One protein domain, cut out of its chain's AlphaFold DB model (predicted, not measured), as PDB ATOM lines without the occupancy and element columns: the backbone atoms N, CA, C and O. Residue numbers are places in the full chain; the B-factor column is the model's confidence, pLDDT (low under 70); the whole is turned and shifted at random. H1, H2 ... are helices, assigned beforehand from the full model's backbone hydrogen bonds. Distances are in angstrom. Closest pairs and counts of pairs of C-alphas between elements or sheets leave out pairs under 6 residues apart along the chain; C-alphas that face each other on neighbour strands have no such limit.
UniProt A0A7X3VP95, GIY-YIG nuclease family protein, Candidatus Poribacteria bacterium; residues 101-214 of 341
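AT A GLANCE: This is residues 101 to 214 of the 341 residues of the protein "GIY-YIG nuclease family protein" of Candidatus Poribacteria bacterium (UniProt A0A7X3VP95). An elongated, all-helix body has two crossed pairs of helices, H1 with H4 and H6 with H7, at its middle, joined by further contacts of H1 with H6 and of H4 with H7. H2 and H3 make one end of the long axis, and H5 and the short H8 make the other. The 114 printed residues include eight named helices, H1 to H8 in order along the chain, and no named strand. The whole is compact, with a radius of gyration of the C-alphas of 14.2 A and spans of 43 by 24 by 21 A.

HOW THE PARTS SIT: H1, residues 104 to 115, touches H4, residues 146 to 159, the same way at a steep tilt of 50 degrees; their closest C-alphas, of Ala 107 and Tyr 148, are 4.5 A apart. H2, residues 125 to 132, touches H3, residues 136 to 143, with C-alphas 125 and 136 closest at 6.5 A. With residues 106 to 107 alone, H1 only just touches H3, with 3 pairs of C-alphas within 8 A, the closest being those of Ala 107 and Val 142 at 6.0 A. With residues 111 to 115 alone, H1 touches H6, residues 177 to 185, and the closest C-alphas, of Cys 114 and Met 185, are 5.4 A apart. H6 touches H7, residues 189 to 202, only just about perpendicular at 70.1 degrees; C-alphas 178 and 193 are closest at 4.9 A. H7 touches H4 with residues 195 to 199 alone, and the closest C-alphas, of Glu 153 and Leu 195, are 6.7 A apart. H5, residues 163 to 173, touches H8, residues 207 to 212, with C-alphas 171 and 210 closest at 7.0 A. H5 and H6 touch only at the corner, and only just, with 3 pairs of C-alphas within 8 A, the closest being those of Ile 170 and Met 177 at 7.1 A. H4 and H5 are near each other. Among the pairs that are apart are H2 and H8. Every O i to N i+4 pair is within hydrogen-bond range in H1 to H8.

IN THESE COORDINATES: H1 begins at C-alpha 104, (203.857, 230.323, 221.954), and is 16.4 A long. H4 is 19.9 A, H5 15.5 A and H7 20.2 A long. H8 ends at C-alpha 212, (182.894, 199.918, 222.006).

THE WHOLE: The C-alphas farthest apart, of Gly 133 and Ser 213, are 43.6 A apart. The printed part has no cut. The link from H1 to H2, with 9 residues, is short, and the other links are tight. The mean pLDDT of the printed part is 86.2; residues 119 to 120, residue 175 and residues 209 to 214 are under 70.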
ATOM      1  N   ALA A 101     199.870 236.950 226.198       74.75
ATOM      2  CA  ALA A 101     198.776 236.242 225.531       74.75
ATOM      3  C   ALA A 101     199.135 235.813 224.096       74.75
ATOM      4  O   ALA A 101     198.639 234.792 223.628       74.75
ATOM      5  N   ASP A 102     200.058 236.528 223.451       75.19
ATOM      6  CA  ASP A 102     200.432 236.308 222.051       75.19
ATOM      7  C   ASP A 102     201.677 235.410 221.880       75.19
ATOM      8  O   ASP A 102     202.181 235.228 220.773       75.19
ATOM      9  N   SER A 103     202.211 234.834 222.965       76.38
ATOM     10  CA  SER A 103     203.436 234.024 222.921       76.38
ATOM     11  C   SER A 103     203.159 232.517 222.862       76.38
ATOM     12  O   SER A 103     202.391 231.979 223.658       76.38
ATOM     13  N   CYS A 104     203.885 231.792 222.003       70.06
ATOM     14  CA  CYS A 104     203.857 230.323 221.954       70.06
ATOM     15  C   CYS A 104     204.249 229.659 223.289       70.06
ATOM     16  O   CYS A 104     203.707 228.618 223.649       70.06
ATOM     17  N   ILE A 105     205.120 230.300 224.071       71.94
ATOM     18  CA  ILE A 105     205.519 229.843 225.410       71.94
ATOM     19  C   ILE A 105     204.322 229.884 226.364       71.94
ATOM     20  O   ILE A 105     204.140 228.995 227.195       71.94
ATOM     21  N   SER A 106     203.471 230.901 226.223       79.50
ATOM     22  CA  SER A 106     202.246 231.010 227.006       79.50
ATOM     23  C   SER A 106     201.261 229.899 226.656       79.50
ATOM     24  O   SER A 106     200.640 229.314 227.537       79.50
ATOM     25  N   ALA A 107     201.144 229.554 225.380       85.69
ATOM     26  CA  ALA A 107     200.314 228.434 224.972       85.69
ATOM     27  C   ALA A 107     200.801 227.117 225.611       85.69
ATOM     28  O   ALA A 107     200.045 226.456 226.329       85.69
ATOM     29  N   ARG A 108     202.089 226.790 225.447       86.69
ATOM     30  CA  ARG A 108     202.661 225.541 225.962       86.69
ATOM     31  C   ARG A 108     202.622 225.434 227.473       86.69
ATOM     32  O   ARG A 108     202.175 224.429 228.022       86.69
ATOM     33  N   GLY A 109     203.016 226.491 228.165       84.56
ATOM     34  CA  GLY A 109     202.995 226.453 229.608       84.56
ATOM     35  C   GLY A 109     201.565 226.377 230.174       84.56
ATOM     36  O   GLY A 109     201.329 225.693 231.174       84.56
ATOM     37  N   LEU A 110     200.577 227.057 229.567       89.00
ATOM     38  CA  LEU A 110     199.185 226.934 230.018       89.00
ATOM     39  C   LEU A 110     198.694 225.496 229.839       89.00
ATOM     40  O   LEU A 110     198.008 224.975 230.721       89.00
ATOM     41  N   ALA A 111     199.082 224.853 228.733       91.94
ATOM     42  CA  ALA A 111     198.776 223.454 228.481       91.94
ATOM     43  C   ALA A 111     199.385 222.565 229.572       91.94
ATOM     44  O   ALA A 111     198.658 221.762 230.146       91.94
ATOM     45  N   LEU A 112     200.650 222.776 229.958       87.56
ATOM     46  CA  LEU A 112     201.295 222.065 231.071       87.56
ATOM     47  C   LEU A 112     200.564 222.237 232.410       87.56
ATOM     48  O   LEU A 112     200.339 221.262 233.121       87.56
ATOM     49  N   LEU A 113     200.134 223.455 232.753       85.69
ATOM     50  CA  LEU A 113     199.383 223.691 233.995       85.69
ATOM     51  C   LEU A 113     198.049 222.939 234.023       85.69
ATOM     52  O   LEU A 113     197.654 222.419 235.069       85.69
ATOM     53  N   CYS A 114     197.351 222.881 232.889       90.31
ATOM     54  CA  CYS A 114     196.147 222.068 232.738       90.31
ATOM     55  C   CYS A 114     196.475 220.563 232.756       90.31
ATOM     56  O   CYS A 114     195.728 219.761 233.328       90.31
ATOM     57  N   TRP A 115     197.611 220.184 232.169       90.38
ATOM     58  CA  TRP A 115     198.093 218.812 232.066       90.38
ATOM     59  C   TRP A 115     198.520 218.222 233.404       90.38
ATOM     60  O   TRP A 115     198.264 217.056 233.649       90.38
ATOM     61  N   ASP A 116     199.100 218.987 234.320       83.44
ATOM     62  CA  ASP A 116     199.488 218.463 235.638       83.44
ATOM     63  C   ASP A 116     198.332 218.499 236.657       83.44
ATOM     64  O   ASP A 116     198.461 218.035 237.794       83.44
ATOM     65  N   TRP A 117     197.168 219.031 236.267       81.44
ATOM     66  CA  TRP A 117     195.985 219.072 237.124       81.44
ATOM     67  C   TRP A 117     195.401 217.666 237.357       81.44
ATOM     68  O   TRP A 117     195.370 216.877 236.419       81.44
ATOM     69  N   PRO A 118     194.888 217.307 238.551       75.94
ATOM     70  CA  PRO A 118     194.293 215.986 238.770       75.94
ATOM     71  C   PRO A 118     193.198 215.630 237.750       75.94
ATOM     72  O   PRO A 118     192.318 216.442 237.476       75.94
ATOM     73  N   LEU A 119     193.213 214.388 237.247       67.06
ATOM     74  CA  LEU A 119     192.310 213.855 236.205       67.06
ATOM     75  C   LEU A 119     190.813 214.097 236.457       67.06
ATOM     76  O   LEU A 119     190.033 214.251 235.521       67.06
ATOM     77  N   ASN A 120     190.407 214.118 237.725       68.06
ATOM     78  CA  ASN A 120     189.023 214.281 238.164       68.06
ATOM     79  C   ASN A 120     188.648 215.733 238.508       68.06
ATOM     80  O   ASN A 120     187.590 215.969 239.091       68.06
ATOM     81  N   GLN A 121     189.508 216.700 238.191       73.25
ATOM     82  CA  GLN A 121     189.297 218.108 238.496       73.25
ATOM     83  C   GLN A 121     189.566 218.970 237.268       73.25
ATOM     84  O   GLN A 121     190.497 218.733 236.505       73.25
ATOM     85  N   ASN A 122     188.776 220.028 237.118       79.00
ATOM     86  CA  ASN A 122     189.081 221.081 236.162       79.00
ATOM     87  C   ASN A 122     189.876 222.173 236.886       79.00
ATOM     88  O   ASN A 122     189.465 222.572 237.984       79.00
ATOM     89  N   PRO A 123     190.962 222.697 236.298       80.25
ATOM     90  CA  PRO A 123     191.685 223.818 236.882       80.25
ATOM     91  C   PRO A 123     190.752 225.037 236.974       80.25
ATOM     92  O   PRO A 123     190.256 225.502 235.940       80.25
ATOM     93  N   PRO A 124     190.471 225.580 238.175       87.62
ATOM     94  CA  PRO A 124     189.604 226.746 238.317       87.62
ATOM     95  C   PRO A 124     190.201 227.958 237.599       87.62
ATOM     96  O   PRO A 124     191.401 228.202 237.700       87.62
ATOM     97  N   THR A 125     189.378 228.769 236.923       89.56
ATOM     98  CA  THR A 125     189.883 229.947 236.185       89.56
ATOM     99  C   THR A 125     190.688 230.876 237.090       89.56
ATOM    100  O   THR A 125     191.786 231.254 236.719       89.56
ATOM    101  N   LYS A 126     190.212 231.137 238.314       87.75
ATOM    102  CA  LYS A 126     190.913 231.986 239.294       87.75
ATOM    103  C   LYS A 126     192.306 231.477 239.664       87.75
ATOM    104  O   LYS A 126     193.199 232.271 239.933       87.75
ATOM    105  N   GLU A 127     192.486 230.161 239.701       85.88
ATOM    106  CA  GLU A 127     193.781 229.556 240.011       85.88
ATOM    107  C   GLU A 127     194.731 229.659 238.815       85.88
ATOM    108  O   GLU A 127     195.908 229.960 238.993       85.88
ATOM    109  N   LEU A 128     194.218 229.492 237.591       87.62
ATOM    110  CA  LEU A 128     194.997 229.759 236.383       87.62
ATOM    111  C   LEU A 128     195.391 231.237 236.302       87.62
ATOM    112  O   LEU A 128     196.567 231.520 236.109       87.62
ATOM    113  N   GLU A 129     194.467 232.177 236.530       87.69
ATOM    114  CA  GLU A 129     194.769 233.617 236.590       87.69
ATOM    115  C   GLU A 129     195.858 233.912 237.631       87.69
ATOM    116  O   GLU A 129     196.816 234.640 237.369       87.69
ATOM    117  N   PHE A 130     195.761 233.287 238.808       83.19
ATOM    118  CA  PHE A 130     196.764 233.418 239.856       83.19
ATOM    119  C   PHE A 130     198.142 232.896 239.422       83.19
ATOM    120  O   PHE A 130     199.133 233.596 239.615       83.19
ATOM    121  N   ARG A 131     198.234 231.706 238.817       79.12
ATOM    122  CA  ARG A 131     199.521 231.099 238.423       79.12
ATOM    123  C   ARG A 131     200.170 231.766 237.210       79.12
ATOM    124  O   ARG A 131     201.391 231.894 237.168       79.12
ATOM    125  N   THR A 132     199.354 232.202 236.257       81.00
ATOM    126  CA  THR A 132     199.788 232.723 234.948       81.00
ATOM    127  C   THR A 132     199.834 234.249 234.872       81.00
ATOM    128  O   THR A 132     200.341 234.821 233.906       81.00
ATOM    129  N   GLY A 133     199.220 234.945 235.834       82.44
ATOM    130  CA  GLY A 133     199.019 236.394 235.764       82.44
ATOM    131  C   GLY A 133     198.147 236.865 234.590       82.44
ATOM    132  O   GLY A 133     197.995 238.076 234.420       82.44
ATOM    133  N   LEU A 134     197.593 235.947 233.789       85.69
ATOM    134  CA  LEU A 134     196.640 236.238 232.722       85.69
ATOM    135  C   LEU A 134     195.269 236.512 233.325       85.69
ATOM    136  O   LEU A 134     194.911 235.940 234.352       85.69
ATOM    137  N   LYS A 135     194.470 237.353 232.670       91.75
ATOM    138  CA  LYS A 135     193.049 237.473 233.013       91.75
ATOM    139  C   LYS A 135     192.261 236.349 232.346       91.75
ATOM    140  O   LYS A 135     192.687 235.793 231.337       91.75
ATOM    141  N   ALA A 136     191.059 236.061 232.842       92.94
ATOM    142  CA  ALA A 136     190.164 235.064 232.255       92.94
ATOM    143  C   ALA A 136     189.922 235.263 230.746       92.94
ATOM    144  O   ALA A 136     189.816 234.282 230.010       92.94
ATOM    145  N   ALA A 137     189.846 236.518 230.285       92.94
ATOM    146  CA  ALA A 137     189.712 236.844 228.865       92.94
ATOM    147  C   ALA A 137     190.951 236.418 228.062       92.94
ATOM    148  O   ALA A 137     190.805 235.756 227.040       92.94
ATOM    149  N   ASP A 138     192.151 236.708 228.569       91.94
ATOM    150  CA  ASP A 138     193.416 236.351 227.921       91.94
ATOM    151  C   ASP A 138     193.615 234.830 227.899       91.94
ATOM    152  O   ASP A 138     194.011 234.274 226.882       91.94
ATOM    153  N   ILE A 139     193.262 234.131 228.988       91.94
ATOM    154  CA  ILE A 139     193.256 232.658 229.035       91.94
ATOM    155  C   ILE A 139     192.352 232.112 227.933       91.94
ATOM    156  O   ILE A 139     192.760 231.222 227.192       91.94
ATOM    157  N   LYS A 140     191.136 232.654 227.795       93.50
ATOM    158  CA  LYS A 140     190.209 232.240 226.737       93.50
ATOM    159  C   LYS A 140     190.823 232.462 225.350       93.50
ATOM    160  O   LYS A 140     190.749 231.552 224.526       93.50
ATOM    161  N   THR A 141     191.457 233.612 225.119       92.69
ATOM    162  CA  THR A 141     192.173 233.914 223.869       92.69
ATOM    163  C   THR A 141     193.263 232.880 223.593       92.69
ATOM    164  O   THR A 141     193.195 232.221 222.562       92.69
ATOM    165  N   VAL A 142     194.183 232.645 224.538       92.00
ATOM    166  CA  VAL A 142     195.278 231.663 224.401       92.00
ATOM    167  C   VAL A 142     194.730 230.266 224.099       92.00
ATOM    168  O   VAL A 142     195.158 229.635 223.135       92.00
ATOM    169  N   THR A 143     193.736 229.802 224.866       93.56
ATOM    170  CA  THR A 143     193.144 228.456 224.702       93.56
ATOM    171  C   THR A 143     192.379 228.257 223.393       93.56
ATOM    172  O   THR A 143     192.054 227.125 223.049       93.56
ATOM    173  N   SER A 144     192.094 229.337 222.659       92.44
ATOM    174  CA  SER A 144     191.444 229.276 221.344       92.44
ATOM    175  C   SER A 144     192.437 229.236 220.176       92.44
ATOM    176  O   SER A 144     191.996 229.166 219.033       92.44
ATOM    177  N   THR A 145     193.748 229.323 220.430       93.75
ATOM    178  CA  THR A 145     194.776 229.363 219.374       93.75
ATOM    179  C   THR A 145     195.200 227.969 218.912       93.75
ATOM    180  O   THR A 145     195.239 227.024 219.704       93.75
ATOM    181  N   ASP A 146     195.624 227.853 217.651       94.12
ATOM    182  CA  ASP A 146     196.201 226.610 217.118       94.12
ATOM    183  C   ASP A 146     197.515 226.245 217.819       94.12
ATOM    184  O   ASP A 146     197.785 225.075 218.071       94.12
ATOM    185  N   THR A 147     198.306 227.240 218.232       92.50
ATOM    186  CA  THR A 147     199.544 227.018 218.993       92.50
ATOM    187  C   THR A 147     199.281 226.324 220.332       92.50
ATOM    188  O   THR A 147     200.073 225.486 220.765       92.50
ATOM    189  N   TYR A 148     198.160 226.634 220.989       94.81
ATOM    190  CA  TYR A 148     197.741 225.942 222.206       94.81
ATOM    191  C   TYR A 148     197.304 224.506 221.926       94.81
ATOM    192  O   TYR A 148     197.720 223.602 222.649       94.81
ATOM    193  N   LYS A 149     196.540 224.276 220.849       95.50
ATOM    194  CA  LYS A 149     196.165 222.924 220.406       95.50
ATOM    195  C   LYS A 149     197.410 222.075 220.109       95.50
ATOM    196  O   LYS A 149     197.524 220.985 220.663       95.50
ATOM    197  N   GLN A 150     198.369 222.613 219.354       95.00
ATOM    198  CA  GLN A 150     199.642 221.946 219.058       95.00
ATOM    199  C   GLN A 150     200.419 221.614 220.333       95.00
ATOM    200  O   GLN A 150     200.900 220.501 220.501       95.00
ATOM    201  N   SER A 151     200.479 222.546 221.288       93.62
ATOM    202  CA  SER A 151     201.175 222.297 222.555       93.62
ATOM    203  C   SER A 151     200.564 221.138 223.349       93.62
ATOM    204  O   SER A 151     201.276 220.416 224.039       93.62
ATOM    205  N   ILE A 152     199.243 220.954 223.281       95.88
ATOM    206  CA  ILE A 152     198.559 219.824 223.922       95.88
ATOM    207  C   ILE A 152     198.898 218.514 223.214       95.88
ATOM    208  O   ILE A 152     199.123 217.505 223.880       95.88
ATOM    209  N   GLU A 153     198.929 218.529 221.885       95.69
ATOM    210  CA  GLU A 153     199.299 217.376 221.070       95.69
ATOM    211  C   GLU A 153     200.730 216.919 221.370       95.69
ATOM    212  O   GLU A 153     200.947 215.747 221.682       95.69
ATOM    213  N   ASP A 154     201.677 217.858 221.412       92.88
ATOM    214  CA  ASP A 154     203.069 217.591 221.776       92.88
ATOM    215  C   ASP A 154     203.156 216.933 223.162       92.88
ATOM    216  O   ASP A 154     203.799 215.898 223.327       92.88
ATOM    217  N   LEU A 155     202.443 217.471 224.163       92.62
ATOM    218  CA  LEU A 155     202.408 216.899 225.516       92.62
ATOM    219  C   LEU A 155     201.799 215.494 225.553       92.62
ATOM    220  O   LEU A 155     202.248 214.643 226.330       92.62
ATOM    221  N   MET A 156     200.782 215.235 224.730       94.38
ATOM    222  CA  MET A 156     200.192 213.907 224.599       94.38
ATOM    223  C   MET A 156     201.185 212.912 224.006       94.38
ATOM    224  O   MET A 156     201.315 211.818 224.550       94.38
ATOM    225  N   LEU A 157     201.910 213.289 222.954       93.31
ATOM    226  CA  LEU A 157     202.928 212.446 222.324       93.31
ATOM    227  C   LEU A 157     204.146 212.232 223.231       93.31
ATOM    228  O   LEU A 157     204.673 211.123 223.301       93.31
ATOM    229  N   GLU A 158     204.564 213.253 223.980       88.94
ATOM    230  CA  GLU A 158     205.630 213.149 224.982       88.94
ATOM    231  C   GLU A 158     205.235 212.192 226.122       88.94
ATOM    232  O   GLU A 158     206.016 211.322 226.521       88.94
ATOM    233  N   THR A 159     204.008 212.318 226.640       88.19
ATOM    234  CA  THR A 159     203.532 211.527 227.789       88.19
ATOM    235  C   THR A 159     203.170 210.095 227.390       88.19
ATOM    236  O   THR A 159     203.567 209.129 228.051       88.19
ATOM    237  N   TYR A 160     202.423 209.945 226.299       93.06
ATOM    238  CA  TYR A 160     201.917 208.672 225.791       93.06
ATOM    239  C   TYR A 160     202.702 208.220 224.571       93.06
ATOM    240  O   TYR A 160     202.124 207.770 223.592       93.06
ATOM    241  N   ASN A 161     204.027 208.282 224.676       91.44
ATOM    242  CA  ASN A 161     204.981 208.021 223.600       91.44
ATOM    243  C   ASN A 161     204.970 206.600 222.999       91.44
ATOM    244  O   ASN A 161     205.834 206.266 222.189       91.44
ATOM    245  N   THR A 162     204.021 205.749 223.389       92.44
ATOM    246  CA  THR A 162     203.777 204.438 222.792       92.44
ATOM    247  C   THR A 162     202.279 204.196 222.639       92.44
ATOM    248  O   THR A 162     201.469 204.643 223.457       92.44
ATOM    249  N   ALA A 163     201.914 203.388 221.640       91.62
ATOM    250  CA  ALA A 163     200.532 202.982 221.409       91.62
ATOM    251  C   ALA A 163     199.886 202.354 222.659       91.62
ATOM    252  O   ALA A 163     198.722 202.614 222.942       91.62
ATOM    253  N   ASP A 164     200.627 201.562 223.440       86.81
ATOM    254  CA  ASP A 164     200.085 200.908 224.638       86.81
ATOM    255  C   ASP A 164     199.809 201.889 225.779       86.81
ATOM    256  O   ASP A 164     198.759 201.801 226.417       86.81
ATOM    257  N   LYS A 165     200.691 202.875 225.996       90.19
ATOM    258  CA  LYS A 165     200.438 203.953 226.961       90.19
ATOM    259  C   LYS A 165     199.228 204.784 226.553       90.19
ATOM    260  O   LYS A 165     198.405 205.120 227.400       90.19
ATOM    261  N   PHE A 166     199.098 205.076 225.261       93.50
ATOM    262  CA  PHE A 166     197.961 205.824 224.745       93.50
ATOM    263  C   PHE A 166     196.648 205.029 224.845       93.50
ATOM    264  O   PHE A 166     195.645 205.558 225.316       93.50
ATOM    265  N   LYS A 167     196.651 203.729 224.513       89.31
ATOM    266  CA  LYS A 167     195.502 202.826 224.731       89.31
ATOM    267  C   LYS A 167     195.092 202.786 226.199       89.31
ATOM    268  O   LYS A 167     193.902 202.857 226.494       89.31
ATOM    269  N   TRP A 168     196.062 202.663 227.105       86.06
ATOM    270  CA  TRP A 168     195.814 202.677 228.544       86.06
ATOM    271  C   TRP A 168     195.158 203.993 228.975       86.06
ATOM    272  O   TRP A 168     194.123 203.975 229.638       86.06
ATOM    273  N   TRP A 169     195.681 205.125 228.502       87.12
ATOM    274  CA  TRP A 169     195.105 206.443 228.758       87.12
ATOM    275  C   TRP A 169     193.665 206.585 228.237       87.12
ATOM    276  O   TRP A 169     192.790 207.066 228.959       87.12
ATOM    277  N   ILE A 170     193.383 206.112 227.019       87.69
ATOM    278  CA  ILE A 170     192.024 206.107 226.451       87.69
ATOM    279  C   ILE A 170     191.068 205.292 227.333       87.69
ATOM    280  O   ILE A 170     189.940 205.727 227.583       87.69
ATOM    281  N   ARG A 171     191.505 204.117 227.809       81.19
ATOM    282  CA  ARG A 171     190.695 203.248 228.677       81.19
ATOM    283  C   ARG A 171     190.374 203.917 230.013       81.19
ATOM    284  O   ARG A 171     189.220 203.858 230.428       81.19
ATOM    285  N   ASP A 172     191.348 204.587 230.627       76.69
ATOM    286  CA  ASP A 172     191.185 205.293 231.909       76.69
ATOM    287  C   ASP A 172     190.145 206.430 231.821       76.69
ATOM    288  O   ASP A 172     189.314 206.623 232.710       76.69
ATOM    289  N   TYR A 173     190.112 207.155 230.698       73.62
ATOM    290  CA  TYR A 173     189.154 208.247 230.503       73.62
ATOM    291  C   TYR A 173     187.745 207.803 230.056       73.62
ATOM    292  O   TYR A 173     186.771 208.536 230.287       73.62
ATOM    293  N   GLY A 174     187.613 206.639 229.410       73.00
ATOM    294  CA  GLY A 174     186.339 206.060 228.962       73.00
ATOM    295  C   GLY A 174     185.641 206.805 227.803       73.00
ATOM    296  O   GLY A 174     186.213 207.660 227.136       73.00
ATOM    297  N   ARG A 175     184.356 206.513 227.535       65.00
ATOM    298  CA  ARG A 175     183.620 207.083 226.371       65.00
ATOM    299  C   ARG A 175     183.435 208.609 226.398       65.00
ATOM    300  O   ARG A 175     183.249 209.216 225.349       65.00
ATOM    301  N   ASN A 176     183.494 209.239 227.574       75.94
ATOM    302  CA  ASN A 176     183.387 210.698 227.723       75.94
ATOM    303  C   ASN A 176     184.747 211.406 227.634       75.94
ATOM    304  O   ASN A 176     184.854 212.575 228.012       75.94
ATOM    305  N   MET A 177     185.776 210.711 227.144       85.50
ATOM    306  CA  MET A 177     187.142 211.211 227.094       85.50
ATOM    307  C   MET A 177     187.265 212.572 226.400       85.50
ATOM    308  O   MET A 177     187.771 213.472 227.064       85.50
ATOM    309  N   PRO A 178     186.695 212.829 225.201       89.50
ATOM    310  CA  PRO A 178     186.787 214.158 224.591       89.50
ATOM    311  C   PRO A 178     186.195 215.280 225.450       89.50
ATOM    312  O   PRO A 178     186.729 216.382 225.492       89.50
ATOM    313  N   LEU A 179     185.106 215.008 226.178       86.06
ATOM    314  CA  LEU A 179     184.486 216.001 227.056       86.06
ATOM    315  C   LEU A 179     185.324 216.236 228.320       86.06
ATOM    316  O   LEU A 179     185.557 217.381 228.694       86.06
ATOM    317  N   ARG A 180     185.772 215.166 228.989       86.06
ATOM    318  CA  ARG A 180     186.581 215.260 230.218       86.06
ATOM    319  C   ARG A 180     187.943 215.884 229.935       86.06
ATOM    320  O   ARG A 180     188.332 216.839 230.602       86.06
ATOM    321  N   PHE A 181     188.624 215.372 228.916       91.62
ATOM    322  CA  PHE A 181     189.897 215.890 228.444       91.62
ATOM    323  C   PHE A 181     189.754 217.332 227.955       91.62
ATOM    324  O   PHE A 181     190.510 218.193 228.393       91.62
ATOM    325  N   GLY A 182     188.726 217.625 227.152       93.75
ATOM    326  CA  GLY A 182     188.450 218.980 226.682       93.75
ATOM    327  C   GLY A 182     188.235 219.967 227.827       93.75
ATOM    328  O   GLY A 182     188.901 220.995 227.879       93.75
ATOM    329  N   ASN A 183     187.403 219.628 228.814       90.62
ATOM    330  CA  ASN A 183     187.170 220.488 229.977       90.62
ATOM    331  C   ASN A 183     188.449 220.760 230.781       90.62
ATOM    332  O   ASN A 183     188.703 221.908 231.157       90.62
ATOM    333  N   ARG A 184     189.266 219.726 231.015       91.31
ATOM    334  CA  ARG A 184     190.551 219.861 231.713       91.31
ATOM    335  C   ARG A 184     191.507 220.758 230.940       91.31
ATOM    336  O   ARG A 184     192.077 221.682 231.513       91.31
ATOM    337  N   MET A 185     191.639 220.503 229.642       94.94
ATOM    338  CA  MET A 185     192.561 221.206 228.759       94.94
ATOM    339  C   MET A 185     191.997 222.512 228.205       94.94
ATOM    340  O   MET A 185     192.654 223.143 227.386       94.94
ATOM    341  N   ARG A 186     190.810 222.948 228.644       94.44
ATOM    342  CA  ARG A 186     190.127 224.157 228.148       94.44
ATOM    343  C   ARG A 186     189.859 224.136 226.634       94.44
ATOM    344  O   ARG A 186     189.736 225.190 226.020       94.44
ATOM    345  N   LEU A 187     189.725 222.952 226.046       94.88
ATOM    346  CA  LEU A 187     189.342 222.762 224.651       94.88
ATOM    347  C   LEU A 187     187.831 222.556 224.524       94.88
ATOM    348  O   LEU A 187     187.170 222.010 225.411       94.88
ATOM    349  N   ARG A 188     187.283 222.936 223.367       93.88
ATOM    350  CA  ARG A 188     185.940 222.498 222.974       93.88
ATOM    351  C   ARG A 188     185.933 220.977 222.758       93.88
ATOM    352  O   ARG A 188     186.954 220.386 222.410       93.88
ATOM    353  N   LYS A 189     184.778 220.337 222.968       90.56
ATOM    354  CA  LYS A 189     184.628 218.870 222.883       90.56
ATOM    355  C   LYS A 189     185.031 218.310 221.511       90.56
ATOM    356  O   LYS A 189     185.637 217.246 221.454       90.56
ATOM    357  N   ASP A 190     184.668 219.005 220.438       92.25
ATOM    358  CA  ASP A 190     185.030 218.692 219.050       92.25
ATOM    359  C   ASP A 190     186.544 218.796 218.830       92.25
ATOM    360  O   ASP A 190     187.162 217.826 218.405       92.25
ATOM    361  N   ALA A 191     187.162 219.906 219.242       94.25
ATOM    362  CA  ALA A 191     188.606 220.109 219.120       94.25
ATOM    363  C   ALA A 191     189.421 219.070 219.911       94.25
ATOM    364  O   ALA A 191     190.457 218.600 219.444       94.25
ATOM    365  N   ALA A 192     188.946 218.692 221.101       94.94
ATOM    366  CA  ALA A 192     189.534 217.604 221.869       94.94
ATOM    367  C   ALA A 192     189.422 216.275 221.109       94.94
ATOM    368  O   ALA A 192     190.423 215.578 220.969       94.94
ATOM    369  N   ALA A 193     188.230 215.939 220.597       93.19
ATOM    370  CA  ALA A 193     187.995 214.708 219.840       93.19
ATOM    371  C   ALA A 193     188.897 214.605 218.601       93.19
ATOM    372  O   ALA A 193     189.473 213.551 218.366       93.19
ATOM    373  N   GLU A 194     189.061 215.694 217.851       94.88
ATOM    374  CA  GLU A 194     189.977 215.757 216.706       94.88
ATOM    375  C   GLU A 194     191.415 215.415 217.100       94.88
ATOM    376  O   GLU A 194     192.054 214.599 216.445       94.88
ATOM    377  N   LEU A 195     191.915 216.009 218.186       95.50
ATOM    378  CA  LEU A 195     193.291 215.812 218.644       95.50
ATOM    379  C   LEU A 195     193.524 214.365 219.106       95.50
ATOM    380  O   LEU A 195     194.520 213.735 218.762       95.50
ATOM    381  N   ILE A 196     192.552 213.803 219.822       95.00
ATOM    382  CA  ILE A 196     192.546 212.394 220.222       95.00
ATOM    383  C   ILE A 196     192.583 211.469 219.001       95.00
ATOM    384  O   ILE A 196     193.349 210.505 218.992       95.00
ATOM    385  N   ASN A 197     191.741 211.740 218.000       94.31
ATOM    386  CA  ASN A 197     191.665 210.939 216.781       94.31
ATOM    387  C   ASN A 197     192.980 211.008 216.003       94.31
ATOM    388  O   ASN A 197     193.482 209.970 215.595       94.31
ATOM    389  N   SER A 198     193.570 212.197 215.878       95.56
ATOM    390  CA  SER A 198     194.845 212.391 215.185       95.56
ATOM    391  C   SER A 198     195.974 211.559 215.807       95.56
ATOM    392  O   SER A 198     196.679 210.841 215.100       95.56
ATOM    393  N   ILE A 199     196.086 211.548 217.139       95.44
ATOM    394  CA  ILE A 199     197.093 210.728 217.832       95.44
ATOM    395  C   ILE A 199     196.769 209.230 217.722       95.44
ATOM    396  O   ILE A 199     197.668 208.400 217.576       95.44
ATOM    397  N   ALA A 200     195.487 208.856 217.765       94.44
ATOM    398  CA  ALA A 200     195.077 207.470 217.558       94.44
ATOM    399  C   ALA A 200     195.450 206.969 216.157       94.44
ATOM    400  O   ALA A 200     196.000 205.876 216.035       94.44
ATOM    401  N   GLU A 201     195.212 207.778 215.124       94.94
ATOM    402  CA  GLU A 201     195.605 207.506 213.742       94.94
ATOM    403  C   GLU A 201     197.123 207.349 213.619       94.94
ATOM    404  O   GLU A 201     197.584 206.369 213.033       94.94
ATOM    405  N   GLN A 202     197.904 208.230 214.256       95.62
ATOM    406  CA  GLN A 202     199.367 208.134 214.283       95.62
ATOM    407  C   GLN A 202     199.865 206.810 214.884       95.62
ATOM    408  O   GLN A 202     200.879 206.266 214.444       95.62
ATOM    409  N   TYR A 203     199.144 206.261 215.864       95.62
ATOM    410  CA  TYR A 203     199.443 204.961 216.466       95.62
ATOM    411  C   TYR A 203     198.719 203.770 215.811       95.62
ATOM    412  O   TYR A 203     198.881 202.642 216.282       95.62
ATOM    413  N   GLY A 204     197.923 203.981 214.757       94.31
ATOM    414  CA  GLY A 204     197.136 202.927 214.108       94.31
ATOM    415  C   GLY A 204     196.070 202.304 215.022       94.31
ATOM    416  O   GLY A 204     195.834 201.097 214.981       94.31
ATOM    417  N   ILE A 205     195.464 203.104 215.900       90.88
ATOM    418  CA  ILE A 205     194.485 202.665 216.897       90.88
ATOM    419  C   ILE A 205     193.064 202.972 216.425       90.88
ATOM    420  O   ILE A 205     192.685 204.127 216.259       90.88
ATOM    421  N   ASP A 206     192.234 201.932 216.327       88.81
ATOM    422  CA  ASP A 206     190.791 202.086 216.137       88.81
ATOM    423  C   ASP A 206     190.095 202.405 217.474       88.81
ATOM    424  O   ASP A 206     189.901 201.543 218.342       88.81
ATOM    425  N   LEU A 207     189.698 203.670 217.636       83.56
ATOM    426  CA  LEU A 207     188.973 204.151 218.814       83.56
ATOM    427  C   LEU A 207     187.564 203.554 218.934       83.56
ATOM    428  O   LEU A 207     187.042 203.470 220.049       83.56
ATOM    429  N   GLY A 208     186.949 203.104 217.836       76.12
ATOM    430  CA  GLY A 208     185.652 202.426 217.845       76.12
ATOM    431  C   GLY A 208     185.695 201.131 218.656       76.12
ATOM    432  O   GLY A 208     184.803 200.871 219.466       76.12
ATOM    433  N   ASN A 209     186.793 200.381 218.548       65.88
ATOM    434  CA  ASN A 209     187.003 199.146 219.310       65.88
ATOM    435  C   ASN A 209     187.316 199.401 220.792       65.88
ATOM    436  O   ASN A 209     186.898 198.630 221.657       65.88
ATOM    437  N   LEU A 210     188.009 200.502 221.107       61.81
ATOM    438  CA  LEU A 210     188.359 200.866 222.487       61.81
ATOM    439  C   LEU A 210     187.193 201.485 223.257       61.81
ATOM    440  O   LEU A 210     187.037 201.252 224.454       61.81
ATOM    441  N   THR A 211     186.355 202.261 222.575       56.81
ATOM    442  CA  THR A 211     185.150 202.844 223.169       56.81
ATOM    443  C   THR A 211     183.987 201.847 223.158       56.81
ATOM    444  O   THR A 211     183.115 201.915 224.023       56.81
ATOM    445  N   GLY A 212     183.977 200.874 222.241       47.62
ATOM    446  CA  GLY A 212     182.894 199.918 222.006       47.62
ATOM    447  C   GLY A 212     182.632 198.891 223.113       47.62
ATOM    448  O   GLY A 212     181.469 198.628 223.411       47.62
ATOM    449  N   SER A 213     183.650 198.362 223.791       49.03
ATOM    450  CA  SER A 213     183.482 197.175 224.648       49.03
ATOM    451  C   SER A 213     183.533 197.482 226.148       49.03
ATOM    452  O   SER A 213     184.445 197.080 226.862       49.03
ATOM    453  N   TRP A 214     182.520 198.187 226.648       51.47
ATOM    454  CA  TRP A 214     182.116 198.026 228.050       51.47
ATOM    455  C   TRP A 214     180.776 197.300 228.052       51.47
ATOM    456  O   TRP A 214     179.711 197.909 228.223       51.47
TER     457      TRP A 214